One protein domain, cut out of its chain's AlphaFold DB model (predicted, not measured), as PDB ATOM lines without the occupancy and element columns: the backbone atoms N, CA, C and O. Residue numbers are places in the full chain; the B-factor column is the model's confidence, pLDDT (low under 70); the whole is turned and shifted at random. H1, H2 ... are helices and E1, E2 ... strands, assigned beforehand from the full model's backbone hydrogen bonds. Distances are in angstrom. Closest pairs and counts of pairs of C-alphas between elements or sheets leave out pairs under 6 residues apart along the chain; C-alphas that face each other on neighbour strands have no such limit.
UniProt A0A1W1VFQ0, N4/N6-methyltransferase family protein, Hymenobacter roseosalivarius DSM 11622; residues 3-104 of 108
ATOM      1  N   LEU A   3     232.186 268.786 236.854       60.31
ATOM      2  CA  LEU A   3     233.536 268.565 237.378       60.31
ATOM      3  C   LEU A   3     234.394 267.810 236.356       60.31
ATOM      4  O   LEU A   3     233.909 266.950 235.619       60.31
ATOM      5  N   ALA A   4     235.690 268.119 236.319       53.22
ATOM      6  CA  ALA A   4     236.655 267.384 235.509       53.22
ATOM      7  C   ALA A   4     236.941 266.001 236.129       53.22
ATOM      8  O   ALA A   4     236.993 265.856 237.346       53.22
ATOM      9  N   LYS A   5     237.197 264.978 235.303       46.69
ATOM     10  CA  LYS A   5     237.514 263.598 235.733       46.69
ATOM     11  C   LYS A   5     238.773 263.487 236.599       46.69
ATOM     12  O   LYS A   5     238.934 262.466 237.256       46.69
ATOM     13  N   GLY A   6     239.613 264.522 236.667       48.50
ATOM     14  CA  GLY A   6     240.682 264.623 237.671       48.50
ATOM     15  C   GLY A   6     240.161 264.366 239.091       48.50
ATOM     16  O   GLY A   6     240.682 263.475 239.760       48.50
ATOM     17  N   ALA A   7     239.010 264.959 239.433       53.38
ATOM     18  CA  ALA A   7     238.304 264.747 240.701       53.38
ATOM     19  C   ALA A   7     237.854 263.300 240.936       53.38
ATOM     20  O   ALA A   7     237.628 262.883 242.073       53.38
ATOM     21  N   LEU A   8     237.718 262.510 239.862       50.56
ATOM     22  CA  LEU A   8     237.299 261.112 239.905       50.56
ATOM     23  C   LEU A   8     238.464 260.121 240.099       50.56
ATOM     24  O   LEU A   8     238.217 259.009 240.570       50.56
ATOM     25  N   THR A   9     239.715 260.490 239.805       46.75
ATOM     26  CA  THR A   9     240.846 259.536 239.803       46.75
ATOM     27  C   THR A   9     242.125 260.022 240.490       46.75
ATOM     28  O   THR A   9     243.044 259.224 240.667       46.75
ATOM     29  N   SER A  10     242.221 261.295 240.875       41.88
ATOM     30  CA  SER A  10     243.427 261.845 241.494       41.88
ATOM     31  C   SER A  10     243.508 261.499 242.987       41.88
ATOM     32  O   SER A  10     242.647 261.879 243.774       41.88
ATOM     33  N   LYS A  11     244.572 260.791 243.394       47.19
ATOM     34  CA  LYS A  11     244.998 260.676 244.807       47.19
ATOM     35  C   LYS A  11     245.875 261.854 245.251       47.19
ATOM     36  O   LYS A  11     246.235 261.942 246.420       47.19
ATOM     37  N   SER A  12     246.247 262.741 244.332       45.91
ATOM     38  CA  SER A  12     247.051 263.923 244.621       45.91
ATOM     39  C   SER A  12     246.137 265.135 244.792       45.91
ATOM     40  O   SER A  12     245.431 265.492 243.852       45.91
ATOM     41  N   SER A  13     246.208 265.787 245.958       46.88
ATOM     42  CA  SER A  13     245.582 267.089 246.272       46.88
ATOM     43  C   SER A  13     244.179 267.080 246.919       46.88
ATOM     44  O   SER A  13     243.297 267.817 246.495       46.88
ATOM     45  N   GLY A  14     243.941 266.274 247.965       50.31
ATOM     46  CA  GLY A  14     242.780 266.446 248.871       50.31
ATOM     47  C   GLY A  14     241.385 266.161 248.284       50.31
ATOM     48  O   GLY A  14     240.405 266.101 249.019       50.31
ATOM     49  N   GLU A  15     241.272 265.908 246.977       57.62
ATOM     50  CA  GLU A  15     240.018 265.517 246.315       57.62
ATOM     51  C   GLU A  15     239.472 264.176 246.826       57.62
ATOM     52  O   GLU A  15     238.261 263.959 246.815       57.62
ATOM     53  N   GLY A  16     240.349 263.288 247.310       58.03
ATOM     54  CA  GLY A  16     239.949 262.057 247.993       58.03
ATOM     55  C   GLY A  16     239.182 262.337 249.286       58.03
ATOM     56  O   GLY A  16     238.148 261.718 249.517       58.03
ATOM     57  N   ASP A  17     239.631 263.322 250.067       63.56
ATOM     58  CA  ASP A  17     238.967 263.741 251.305       63.56
ATOM     59  C   ASP A  17     237.668 264.487 251.006       63.56
ATOM     60  O   ASP A  17     236.668 264.266 251.679       63.56
ATOM     61  N   ILE A  18     237.636 265.299 249.941       65.62
ATOM     62  CA  ILE A  18     236.398 265.930 249.461       65.62
ATOM     63  C   ILE A  18     235.399 264.861 249.016       65.62
ATOM     64  O   ILE A  18     234.229 264.940 249.381       65.62
ATOM     65  N   ARG A  19     235.826 263.833 248.270       66.25
ATOM     66  CA  ARG A  19     234.926 262.735 247.892       66.25
ATOM     67  C   ARG A  19     234.418 262.002 249.118       66.25
ATOM     68  O   ARG A  19     233.217 261.787 249.217       66.25
ATOM     69  N   LYS A  20     235.312 261.670 250.045       68.56
ATOM     70  CA  LYS A  20     234.949 260.989 251.280       68.56
ATOM     71  C   LYS A  20     233.951 261.819 252.087       68.56
ATOM     72  O   LYS A  20     232.927 261.291 252.485       68.56
ATOM     73  N   ALA A  21     234.165 263.127 252.212       72.25
ATOM     74  CA  ALA A  21     233.242 264.043 252.881       72.25
ATOM     75  C   ALA A  21     231.898 264.198 252.147       72.25
ATOM     76  O   ALA A  21     230.867 264.395 252.785       72.25
ATOM     77  N   LEU A  22     231.874 264.115 250.813       70.06
ATOM     78  CA  LEU A  22     230.634 264.157 250.029       70.06
ATOM     79  C   LEU A  22     229.849 262.833 250.104       70.06
ATOM     80  O   LEU A  22     228.615 262.858 250.092       70.06
ATOM     81  N   GLU A  23     230.554 261.703 250.184       69.06
ATOM     82  CA  GLU A  23     229.985 260.373 250.429       69.06
ATOM     83  C   GLU A  23     229.451 260.270 251.868       69.06
ATOM     84  O   GLU A  23     228.272 259.977 252.053       69.06
ATOM     85  N   GLU A  24     230.264 260.609 252.874       69.88
ATOM     86  CA  GLU A  24     229.895 260.645 254.300       69.88
ATOM     87  C   GLU A  24     228.787 261.669 254.581       69.88
ATOM     88  O   GLU A  24     227.863 261.404 255.348       69.88
ATOM     89  N   GLY A  25     228.832 262.826 253.916       70.81
ATOM     90  CA  GLY A  25     227.790 263.849 253.987       70.81
ATOM     91  C   GLY A  25     226.494 263.444 253.287       70.81
ATOM     92  O   GLY A  25     225.497 264.160 253.386       70.81
ATOM     93  N   GLY A  26     226.498 262.322 252.563       70.69
ATOM     94  CA  GLY A  26     225.310 261.761 251.951       70.69
ATOM     95  C   GLY A  26     224.610 262.734 251.002       70.69
ATOM     96  O   GLY A  26     223.378 262.814 250.990       70.69
ATOM     97  N   VAL A  27     225.381 263.505 250.235       77.81
ATOM     98  CA  VAL A  27     224.835 264.525 249.329       77.81
ATOM     99  C   VAL A  27     224.884 264.114 247.866       77.81
ATOM    100  O   VAL A  27     224.210 264.745 247.060       77.81
ATOM    101  N   ILE A  28     225.661 263.094 247.498       81.12
ATOM    102  CA  ILE A  28     225.776 262.632 246.108       81.12
ATOM    103  C   ILE A  28     224.604 261.704 245.777       81.12
ATOM    104  O   ILE A  28     224.393 260.697 246.442       81.12
ATOM    105  N   ASP A  29     223.853 262.035 244.729       83.94
ATOM    106  CA  ASP A  29     222.696 261.260 244.261       83.94
ATOM    107  C   ASP A  29     223.060 260.437 243.014       83.94
ATOM    108  O   ASP A  29     222.746 259.254 242.910       83.94
ATOM    109  N   CYS A  30     223.762 261.057 242.059       85.69
ATOM    110  CA  CYS A  30     224.156 260.406 240.813       85.69
ATOM    111  C   CYS A  30     225.448 260.997 240.234       85.69
ATOM    112  O   CYS A  30     225.669 262.209 240.278       85.69
ATOM    113  N   ILE A  31     226.282 260.139 239.646       86.19
ATOM    114  CA  ILE A  31     227.487 260.505 238.902       86.19
ATOM    115  C   ILE A  31     227.348 259.997 237.465       86.19
ATOM    116  O   ILE A  31     227.181 258.800 237.233       86.19
ATOM    117  N   VAL A  32     227.454 260.900 236.490       87.19
ATOM    118  CA  VAL A  32     227.394 260.579 235.058       87.19
ATOM    119  C   VAL A  32     228.749 260.829 234.413       87.19
ATOM    120  O   VAL A  32     229.216 261.966 234.358       87.19
ATOM    121  N   ASN A  33     229.366 259.782 233.876       85.88
ATOM    122  CA  ASN A  33     230.619 259.885 233.134       85.88
ATOM    123  C   ASN A  33     230.340 260.252 231.678       85.88
ATOM    124  O   ASN A  33     229.748 259.461 230.947       85.88
ATOM    125  N   LEU A  34     230.786 261.431 231.242       82.94
ATOM    126  CA  LEU A  34     230.544 261.921 229.887       82.94
ATOM    127  C   LEU A  34     231.630 261.453 228.897       82.94
ATOM    128  O   LEU A  34     232.741 261.088 229.304       82.94
ATOM    129  N   PRO A  35     231.347 261.481 227.579       80.19
ATOM    130  CA  PRO A  35     232.344 261.199 226.553       80.19
ATOM    131  C   PRO A  35     233.560 262.132 226.629       80.19
ATOM    132  O   PRO A  35     233.431 263.347 226.763       80.19
ATOM    133  N   ALA A  36     234.760 261.574 226.448       70.19
ATOM    134  CA  ALA A  36     236.026 262.319 226.518       70.19
ATOM    135  C   ALA A  36     236.175 263.421 225.449       70.19
ATOM    136  O   ALA A  36     236.985 264.322 225.613       70.19
ATOM    137  N   LYS A  37     235.401 263.346 224.360       69.94
ATOM    138  CA  LYS A  37     235.409 264.305 223.241       69.94
ATOM    139  C   LYS A  37     234.205 265.254 223.246       69.94
ATOM    140  O   LYS A  37     233.911 265.849 222.214       69.94
ATOM    141  N   LEU A  38     233.481 265.338 224.365       69.50
ATOM    142  CA  LEU A  38     232.290 266.183 224.474       69.50
ATOM    143  C   LEU A  38     232.637 267.671 224.610       69.50
ATOM    144  O   LEU A  38     231.930 268.522 224.084       69.50
ATOM    145  N   PHE A  39     233.743 267.993 225.283       66.69
ATOM    146  CA  PHE A  39     234.181 269.372 225.483       66.69
ATOM    147  C   PHE A  39     235.342 269.697 224.547       66.69
ATOM    148  O   PHE A  39     236.411 269.099 224.632       66.69
ATOM    149  N   LEU A  40     235.130 270.682 223.671       57.31
ATOM    150  CA  LEU A  40     236.092 271.127 222.657       57.31
ATOM    151  C   LEU A  40     237.431 271.617 223.247       57.31
ATOM    152  O   LEU A  40     238.448 271.564 222.560       57.31
ATOM    153  N   ASN A  41     237.439 272.048 224.517       57.62
ATOM    154  CA  ASN A  41     238.555 272.776 225.132       57.62
ATOM    155  C   ASN A  41     239.225 272.070 226.325       57.62
ATOM    156  O   ASN A  41     240.159 272.625 226.899       57.62
ATOM    157  N   THR A  42     238.795 270.867 226.723       55.62
ATOM    158  CA  THR A  42     239.400 270.157 227.866       55.62
ATOM    159  C   THR A  42     239.837 268.751 227.470       55.62
ATOM    160  O   THR A  42     239.006 267.921 227.118       55.62
ATOM    161  N   GLN A  43     241.137 268.451 227.581       51.22
ATOM    162  CA  GLN A  43     241.659 267.087 227.374       51.22
ATOM    163  C   GLN A  43     241.173 266.095 228.446       51.22
ATOM    164  O   GLN A  43     241.202 264.882 228.239       51.22
ATOM    165  N   ILE A  44     240.729 266.605 229.597       61.81
ATOM    166  CA  ILE A  44     240.241 265.796 230.709       61.81
ATOM    167  C   ILE A  44     238.763 265.470 230.451       61.81
ATOM    168  O   ILE A  44     237.971 266.395 230.258       61.81
ATOM    169  N   PRO A  45     238.357 264.185 230.471       61.81
ATOM    170  CA  PRO A  45     236.945 263.826 230.375       61.81
ATOM    171  C   PRO A  45     236.159 264.497 231.509       61.81
ATOM    172  O   PRO A  45     236.694 264.672 232.598       61.81
ATOM    173  N   ALA A  46     234.907 264.876 231.294       71.12
ATOM    174  CA  ALA A  46     234.093 265.484 232.345       71.12
ATOM    175  C   ALA A  46     233.134 264.462 232.966       71.12
ATOM    176  O   ALA A  46     232.740 263.486 232.323       71.12
ATOM    177  N   GLY A  47     232.741 264.703 234.212       78.94
ATOM    178  CA  GLY A  47     231.658 263.993 234.878       78.94
ATOM    179  C   GLY A  47     230.626 264.982 235.412       78.94
ATOM    180  O   GLY A  47     230.980 266.039 235.937       78.94
ATOM    181  N   LEU A  48     229.343 264.649 235.292       81.12
ATOM    182  CA  LEU A  48     228.277 265.392 235.959       81.12
ATOM    183  C   LEU A  48     228.010 264.760 237.310       81.12
ATOM    184  O   LEU A  48     227.764 263.561 237.401       81.12
ATOM    185  N   TRP A  49     228.048 265.589 238.344       80.81
ATOM    186  CA  TRP A  49     227.711 265.179 239.695       80.81
ATOM    187  C   TRP A  49     226.387 265.838 240.062       80.81
ATOM    188  O   TRP A  49     226.265 267.075 240.103       80.81
ATOM    189  N   PHE A  50     225.392 264.992 240.294       82.00
ATOM    190  CA  PHE A  50     224.093 265.357 240.821       82.00
ATOM    191  C   PHE A  50     224.131 265.174 242.327       82.00
ATOM    192  O   PHE A  50     224.404 264.085 242.830       82.00
ATOM    193  N   MET A  51     223.867 266.265 243.036       79.62
ATOM    194  CA  MET A  51     223.831 266.281 244.486       79.62
ATOM    195  C   MET A  51     222.423 266.628 244.942       79.62
ATOM    196  O   MET A  51     221.803 267.551 244.412       79.62
ATOM    197  N   ASN A  52     221.925 265.894 245.924       77.31
ATOM    198  CA  ASN A  52     220.619 266.094 246.518       77.31
ATOM    199  C   ASN A  52     220.695 265.715 248.001       77.31
ATOM    200  O   ASN A  52     221.164 264.635 248.341       77.31
ATOM    201  N   ARG A  53     220.220 266.603 248.879       72.69
ATOM    202  CA  ARG A  53     220.153 266.356 250.330       72.69
ATOM    203  C   ARG A  53     218.881 265.608 250.743       72.69
ATOM    204  O   ARG A  53     218.881 264.920 251.755       72.69
ATOM    205  N   SER A  54     217.810 265.700 249.951       72.69
ATOM    206  CA  SER A  54     216.551 264.985 250.189       72.69
ATOM    207  C   SER A  54     216.592 263.611 249.513       72.69
ATOM    208  O   SER A  54     216.100 263.418 248.392       72.69
ATOM    209  N   ARG A  55     217.286 262.670 250.165       74.31
ATOM    210  CA  ARG A  55     217.428 261.275 249.707       74.31
ATOM    211  C   ARG A  55     216.668 260.258 250.557       74.31
ATOM    212  O   ARG A  55     216.517 259.138 250.095       74.31
ATOM    213  N   GLN A  56     216.149 260.652 251.723       70.00
ATOM    214  CA  GLN A  56     215.524 259.755 252.713       70.00
ATOM    215  C   GLN A  56     214.129 259.221 252.326       70.00
ATOM    216  O   GLN A  56     213.488 258.551 253.123       70.00
ATOM    217  N   GLY A  57     213.663 259.481 251.102       67.81
ATOM    218  CA  GLY A  57     212.312 259.141 250.662       67.81
ATOM    219  C   GLY A  57     211.252 260.025 251.329       67.81
ATOM    220  O   GLY A  57     211.154 260.119 252.545       67.81
ATOM    221  N   ASP A  58     210.449 260.715 250.529       70.06
ATOM    222  CA  ASP A  58     209.448 261.692 250.990       70.06
ATOM    223  C   ASP A  58     208.020 261.296 250.575       70.06
ATOM    224  O   ASP A  58     207.124 262.133 250.466       70.06
ATOM    225  N   GLY A  59     207.815 260.010 250.270       67.56
ATOM    226  CA  GLY A  59     206.571 259.473 249.714       67.56
ATOM    227  C   GLY A  59     206.392 259.725 248.211       67.56
ATOM    228  O   GLY A  59     205.610 259.020 247.578       67.56
ATOM    229  N   ARG A  60     207.134 260.667 247.606       72.31
ATOM    230  CA  ARG A  60     207.173 260.877 246.144       72.31
ATOM    231  C   ARG A  60     208.326 260.133 245.488       72.31
ATOM    232  O   ARG A  60     208.199 259.675 244.358       72.31
ATOM    233  N   PHE A  61     209.439 260.001 246.200       78.12
ATOM    234  CA  PHE A  61     210.615 259.277 245.738       78.12
ATOM    235  C   PHE A  61     211.035 258.205 246.743       78.12
ATOM    236  O   PHE A  61     210.772 258.337 247.939       78.12
ATOM    237  N   ARG A  62     211.704 257.149 246.264       82.94
ATOM    238  CA  ARG A  62     212.227 256.093 247.146       82.94
ATOM    239  C   ARG A  62     213.395 256.594 247.997       82.94
ATOM    240  O   ARG A  62     214.092 257.531 247.588       82.94
ATOM    241  N   ASP A  63     213.621 255.939 249.133       82.69
ATOM    242  CA  ASP A  63     214.849 256.128 249.903       82.69
ATOM    243  C   ASP A  63     216.047 255.625 249.088       82.69
ATOM    244  O   ASP A  63     216.041 254.527 248.529       82.69
ATOM    245  N   ARG A  64     217.043 256.497 248.972       83.19
ATOM    246  CA  ARG A  64     218.316 256.291 248.272       83.19
ATOM    247  C   ARG A  64     219.465 256.941 249.038       83.19
ATOM    248  O   ARG A  64     220.499 257.276 248.472       83.19
ATOM    249  N   SER A  65     219.278 257.170 250.337       78.88
ATOM    250  CA  SER A  65     220.297 257.735 251.223       78.88
ATOM    251  C   SER A  65     221.586 256.900 251.250       78.88
ATOM    252  O   SER A  65     222.676 257.463 251.353       78.88
ATOM    253  N   ASN A  66     221.479 255.587 251.049       78.25
ATOM    254  CA  ASN A  66     222.612 254.657 251.029       78.25
ATOM    255  C   ASN A  66     223.032 254.222 249.618       78.25
ATOM    256  O   ASN A  66     223.828 253.297 249.472       78.25
ATOM    257  N   GLU A  67     222.506 254.864 248.575       81.19
ATOM    258  CA  GLU A  67     222.776 254.485 247.192       81.19
ATOM    259  C   GLU A  67     223.305 255.666 246.379       81.19
ATOM    260  O   GLU A  67     222.928 256.821 246.584       81.19
ATOM    261  N   ILE A  68     224.186 255.363 245.428       83.31
ATOM    262  CA  ILE A  68     224.711 256.327 244.461       83.31
ATOM    263  C   ILE A  68     224.546 255.715 243.074       83.31
ATOM    264  O   ILE A  68     225.063 254.628 242.806       83.31
ATOM    265  N   LEU A  69     223.853 256.417 242.177       85.44
ATOM    266  CA  LEU A  69     223.694 255.963 240.799       85.44
ATOM    267  C   LEU A  69     224.909 256.351 239.954       85.44
ATOM    268  O   LEU A  69     225.192 257.536 239.770       85.44
ATOM    269  N   PHE A  70     225.573 255.366 239.356       86.25
ATOM    270  CA  PHE A  70     226.650 255.591 238.394       86.25
ATOM    271  C   PHE A  70     226.154 255.337 236.969       86.25
ATOM    272  O   PHE A  70     225.804 254.213 236.620       86.25
ATOM    273  N   ILE A  71     226.157 256.372 236.128       87.44
ATOM    274  CA  ILE A  71     225.791 256.269 234.709       87.44
ATOM    275  C   ILE A  71     227.049 256.418 233.855       87.44
ATOM    276  O   ILE A  71     227.728 257.447 233.889       87.44
ATOM    277  N   ASP A  72     227.354 255.406 233.044       85.62
ATOM    278  CA  ASP A  72     228.444 255.469 232.075       85.62
ATOM    279  C   ASP A  72     227.939 255.880 230.687       85.62
ATOM    280  O   ASP A  72     227.480 255.058 229.897       85.62
ATOM    281  N   ALA A  73     228.051 257.171 230.381       87.12
ATOM    282  CA  ALA A  73     227.701 257.734 229.083       87.12
ATOM    283  C   ALA A  73     228.921 257.910 228.162       87.12
ATOM    284  O   ALA A  73     228.795 258.524 227.105       87.12
ATOM    285  N   ARG A  74     230.105 257.370 228.503       83.81
ATOM    286  CA  ARG A  74     231.346 257.589 227.726       83.81
ATOM    287  C   ARG A  74     231.241 257.137 226.271       83.81
ATOM    288  O   ARG A  74     231.883 257.728 225.402       83.81
ATOM    289  N   ASN A  75     230.439 256.102 226.030       83.44
ATOM    290  CA  ASN A  75     230.220 255.504 224.715       83.44
ATOM    291  C   ASN A  75     228.990 256.066 223.982       83.44
ATOM    292  O   ASN A  75     228.798 255.734 222.813       83.44
ATOM    293  N   LEU A  76     228.194 256.926 224.627       85.31
ATOM    294  CA  LEU A  76     227.025 257.578 224.025       85.31
ATOM    295  C   LEU A  76     227.424 258.775 223.158       85.31
ATOM    296  O   LEU A  76     228.553 259.275 223.245       85.31
ATOM    297  N   GLY A  77     226.501 259.231 222.316       85.19
ATOM    298  CA  GLY A  77     226.730 260.334 221.391       85.19
ATOM    299  C   GLY A  77     227.374 259.925 220.071       85.19
ATOM    300  O   GLY A  77     227.877 258.813 219.890       85.19
ATOM    301  N   PHE A  78     227.395 260.872 219.143       85.44
ATOM    302  CA  PHE A  78     227.875 260.700 217.779       85.44
ATOM    303  C   PHE A  78     229.036 261.651 217.487       85.44
ATOM    304  O   PHE A  78     229.174 262.712 218.093       85.44
ATOM    305  N   LEU A  79     229.928 261.248 216.581       83.56
ATOM    306  CA  LEU A  79     231.027 262.103 216.138       83.56
ATOM    307  C   LEU A  79     230.476 263.146 215.167       83.56
ATOM    308  O   LEU A  79     230.131 262.809 214.040       83.56
ATOM    309  N   VAL A  80     230.441 264.407 215.592       83.81
ATOM    310  CA  VAL A  80     230.134 265.542 214.706       83.81
ATOM    311  C   VAL A  80     231.323 265.813 213.780       83.81
ATOM    312  O   VAL A  80     231.168 266.217 212.634       83.81
ATOM    313  N   ASN A  81     232.541 265.556 214.268       79.69
ATOM    314  CA  ASN A  81     233.775 265.574 213.483       79.69
ATOM    315  C   ASN A  81     234.822 264.618 214.100       79.69
ATOM    316  O   ASN A  81     234.590 264.027 215.154       79.69
ATOM    317  N   ARG A  82     236.013 264.467 213.493       76.81
ATOM    318  CA  ARG A  82     237.073 263.549 213.997       76.81
ATOM    319  C   ARG A  82     237.501 263.822 215.454       76.81
ATOM    320  O   ARG A  82     238.044 262.928 216.117       76.81
ATOM    321  N   ARG A  83     237.286 265.043 215.954       75.88
ATOM    322  CA  ARG A  83     237.739 265.520 217.270       75.88
ATOM    323  C   ARG A  83     236.610 265.720 218.286       75.88
ATOM    324  O   ARG A  83     236.908 265.710 219.473       75.88
ATOM    325  N   THR A  84     235.356 265.822 217.850       78.44
ATOM    326  CA  THR A  84     234.221 266.269 218.674       78.44
ATOM    327  C   THR A  84     233.105 265.245 218.633       78.44
ATOM    328  O   THR A  84     232.686 264.809 217.558       78.44
ATOM    329  N   ARG A  85     232.628 264.870 219.814       83.06
ATOM    330  CA  ARG A  85     231.467 264.006 219.997       83.06
ATOM    331  C   ARG A  85     230.372 264.823 220.661       83.06
ATOM    332  O   ARG A  85     230.663 265.568 221.580       83.06
ATOM    333  N   GLU A  86     229.141 264.658 220.218       84.88
ATOM    334  CA  GLU A  86     227.987 265.355 220.774       84.88
ATOM    335  C   GLU A  86     226.946 264.327 221.208       84.88
ATOM    336  O   GLU A  86     226.825 263.259 220.603       84.88
ATOM    337  N   LEU A  87     226.244 264.606 222.306       86.06
ATOM    338  CA  LEU A  87     225.136 263.766 222.749       86.06
ATOM    339  C   LEU A  87     223.893 264.173 221.964       86.06
ATOM    340  O   LEU A  87     223.529 265.347 221.946       86.06
ATOM    341  N   SER A  88     223.235 263.204 221.333       89.00
ATOM    342  CA  SER A  88     221.939 263.458 220.708       89.00
ATOM    343  C   SER A  88     220.879 263.755 221.771       89.00
ATOM    344  O   SER A  88     221.027 263.407 222.948       89.00
ATOM    345  N   ALA A  89     219.761 264.354 221.355       89.31
ATOM    346  CA  ALA A  89     218.614 264.536 222.241       89.31
ATOM    347  C   ALA A  89     218.134 263.200 222.844       89.31
ATOM    348  O   ALA A  89     217.701 263.171 223.996       89.31
ATOM    349  N   ASP A  90     218.262 262.096 222.105       90.12
ATOM    350  CA  ASP A  90     217.883 260.764 222.575       90.12
ATOM    351  C   ASP A  90     218.882 260.195 223.589       90.12
ATOM    352  O   ASP A  90     218.463 259.600 224.580       90.12
ATOM    353  N   ASP A  91     220.186 260.446 223.421       88.69
ATOM    354  CA  ASP A  91     221.195 260.096 224.431       88.69
ATOM    355  C   ASP A  91     220.938 260.843 225.745       88.69
ATOM    356  O   ASP A  91     220.970 260.249 226.824       88.69
ATOM    357  N   ILE A  92     220.635 262.144 225.658       88.12
ATOM    358  CA  ILE A  92     220.306 262.975 226.822       88.12
ATOM    359  C   ILE A  92     219.034 262.459 227.496       88.12
ATOM    360  O   ILE A  92     219.028 262.257 228.711       88.12
ATOM    361  N   LYS A  93     217.974 262.189 226.721       90.06
ATOM    362  CA  LYS A  93     216.729 261.603 227.243       90.06
ATOM    363  C   LYS A  93     216.978 260.260 227.905       90.06
ATOM    364  O   LYS A  93     216.397 260.000 228.948       90.06
ATOM    365  N   ARG A  94     217.843 259.414 227.343       89.94
ATOM    366  CA  ARG A  94     218.184 258.116 227.929       89.94
ATOM    367  C   ARG A  94     218.845 258.287 229.293       89.94
ATOM    368  O   ARG A  94     218.378 257.684 230.250       89.94
ATOM    369  N   ILE A  95     219.858 259.150 229.398       88.06
ATOM    370  CA  ILE A  95     220.536 259.451 230.672       88.06
ATOM    371  C   ILE A  95     219.536 260.011 231.694       88.06
ATOM    372  O   ILE A  95     219.494 259.549 232.836       88.06
ATOM    373  N   ALA A  96     218.709 260.975 231.282       87.81
ATOM    374  CA  ALA A  96     217.702 261.584 232.144       87.81
ATOM    375  C   ALA A  96     216.664 260.557 232.614       87.81
ATOM    376  O   ALA A  96     216.382 260.470 233.806       87.81
ATOM    377  N   ASN A  97     216.136 259.735 231.705       88.81
ATOM    378  CA  ASN A  97     215.162 258.697 232.021       88.81
ATOM    379  C   ASN A  97     215.740 257.649 232.970       88.81
ATOM    380  O   ASN A  97     215.053 257.278 233.914       88.81
ATOM    381  N   THR A  98     216.992 257.221 232.781       89.56
ATOM    382  CA  THR A  98     217.665 256.306 233.715       89.56
ATOM    383  C   THR A  98     217.725 256.902 235.122       89.56
ATOM    384  O   THR A  98     217.373 256.226 236.087       89.56
ATOM    385  N   TYR A  99     218.085 258.183 235.252       86.75
ATOM    386  CA  TYR A  99     218.071 258.862 236.550       86.75
ATOM    387  C   TYR A  99     216.653 258.968 237.136       86.75
ATOM    388  O   TYR A  99     216.444 258.645 238.304       86.75
ATOM    389  N   HIS A 100     215.665 259.386 236.342       86.56
ATOM    390  CA  HIS A 100     214.280 259.539 236.797       86.56
ATOM    391  C   HIS A 100     213.640 258.212 237.215       86.56
ATOM    392  O   HIS A 100     212.954 258.172 238.234       86.56
ATOM    393  N   GLN A 101     213.881 257.133 236.468       86.75
ATOM    394  CA  GLN A 101     213.395 255.797 236.806       86.75
ATOM    395  C   GLN A 101     213.996 255.323 238.124       86.75
ATOM    396  O   GLN A 101     213.244 254.991 239.033       86.75
ATOM    397  N   TRP A 102     215.321 255.398 238.272       85.75
ATOM    398  CA  TRP A 102     216.008 255.012 239.505       85.75
ATOM    399  C   TRP A 102     215.557 255.832 240.727       85.75
ATOM    400  O   TRP A 102     215.529 255.324 241.848       85.75
ATOM    401  N   ARG A 103     215.167 257.099 240.523       83.19
ATOM    402  CA  ARG A 103     214.662 257.988 241.581       83.19
ATOM    403  C   ARG A 103     213.255 257.616 242.071       83.19
ATOM    404  O   ARG A 103     212.910 257.925 243.217       83.19
ATOM    405  N   ASN A 104     212.435 257.015 241.212       83.38
ATOM    406  CA  ASN A 104     211.026 256.752 241.484       83.38
ATOM    407  C   ASN A 104     210.811 255.495 242.350       83.38
ATOM    408  O   ASN A 104     211.647 254.588 242.357       83.38
TER     409      ASN A 104
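AT A GLANCE: This is residues 3 to 104 of the 108 residues of the protein "N4/N6-methyltransferase family protein" of Hymenobacter roseosalivarius DSM 11622 (UniProt A0A1W1VFQ0). A narrow three-stranded sheet lies between the long helix H3 on one side and the short helices H1 and H2 on the other, with long loops at both ends of the strands. The 102 printed residues run H1 H2 E1 E2 E3 H3, mixed, under half in named elements. The mixed sheet has the order E2 E1 E3. The whole is flat, 46 by 36 by 15 A, and only just compact, close to loose, with a radius of gyration of the C-alphas of 15.2 A.

IN THESE COORDINATES: H1 is residues 6 to 9, from C-alpha 6 at (240.682, 264.623, 237.671); H2 is residues 15 to 24, 13.8 A from first to last C-alpha; E1 is residues 28 to 33, 14.1 A; E2 is residues 46 to 51, 15.9 A; E3 is residues 69 to 72, 9.9 A; H3 is residues 89 to 103, 20.8 A, and ends with C-alpha 103 at (214.662, 257.988, 241.581).

HOW THE PARTS SIT: E1 and E2 form an antiparallel hairpin, N 48 and O 32 at 2.8 A. E1 and E3 are parallel, N 31 and O 69 at 2.8 A. H3 only grazes the sheet; its closest C-alphas to E3 are Ile 95 and Ile 71, 7.4 A. H1 only grazes it too; H2 is only just not on it, with 4 pairs of C-alphas within 10 A. In H2 and H3 every O i to N i+4 pair is within hydrogen-bond range; H1 is too short for one.

THE WHOLE: The printed part has no cut. Links E1 to E2, E2 to E3 and E3 to H3 are long. Residues 3 to 20 are among those under pLDDT 70.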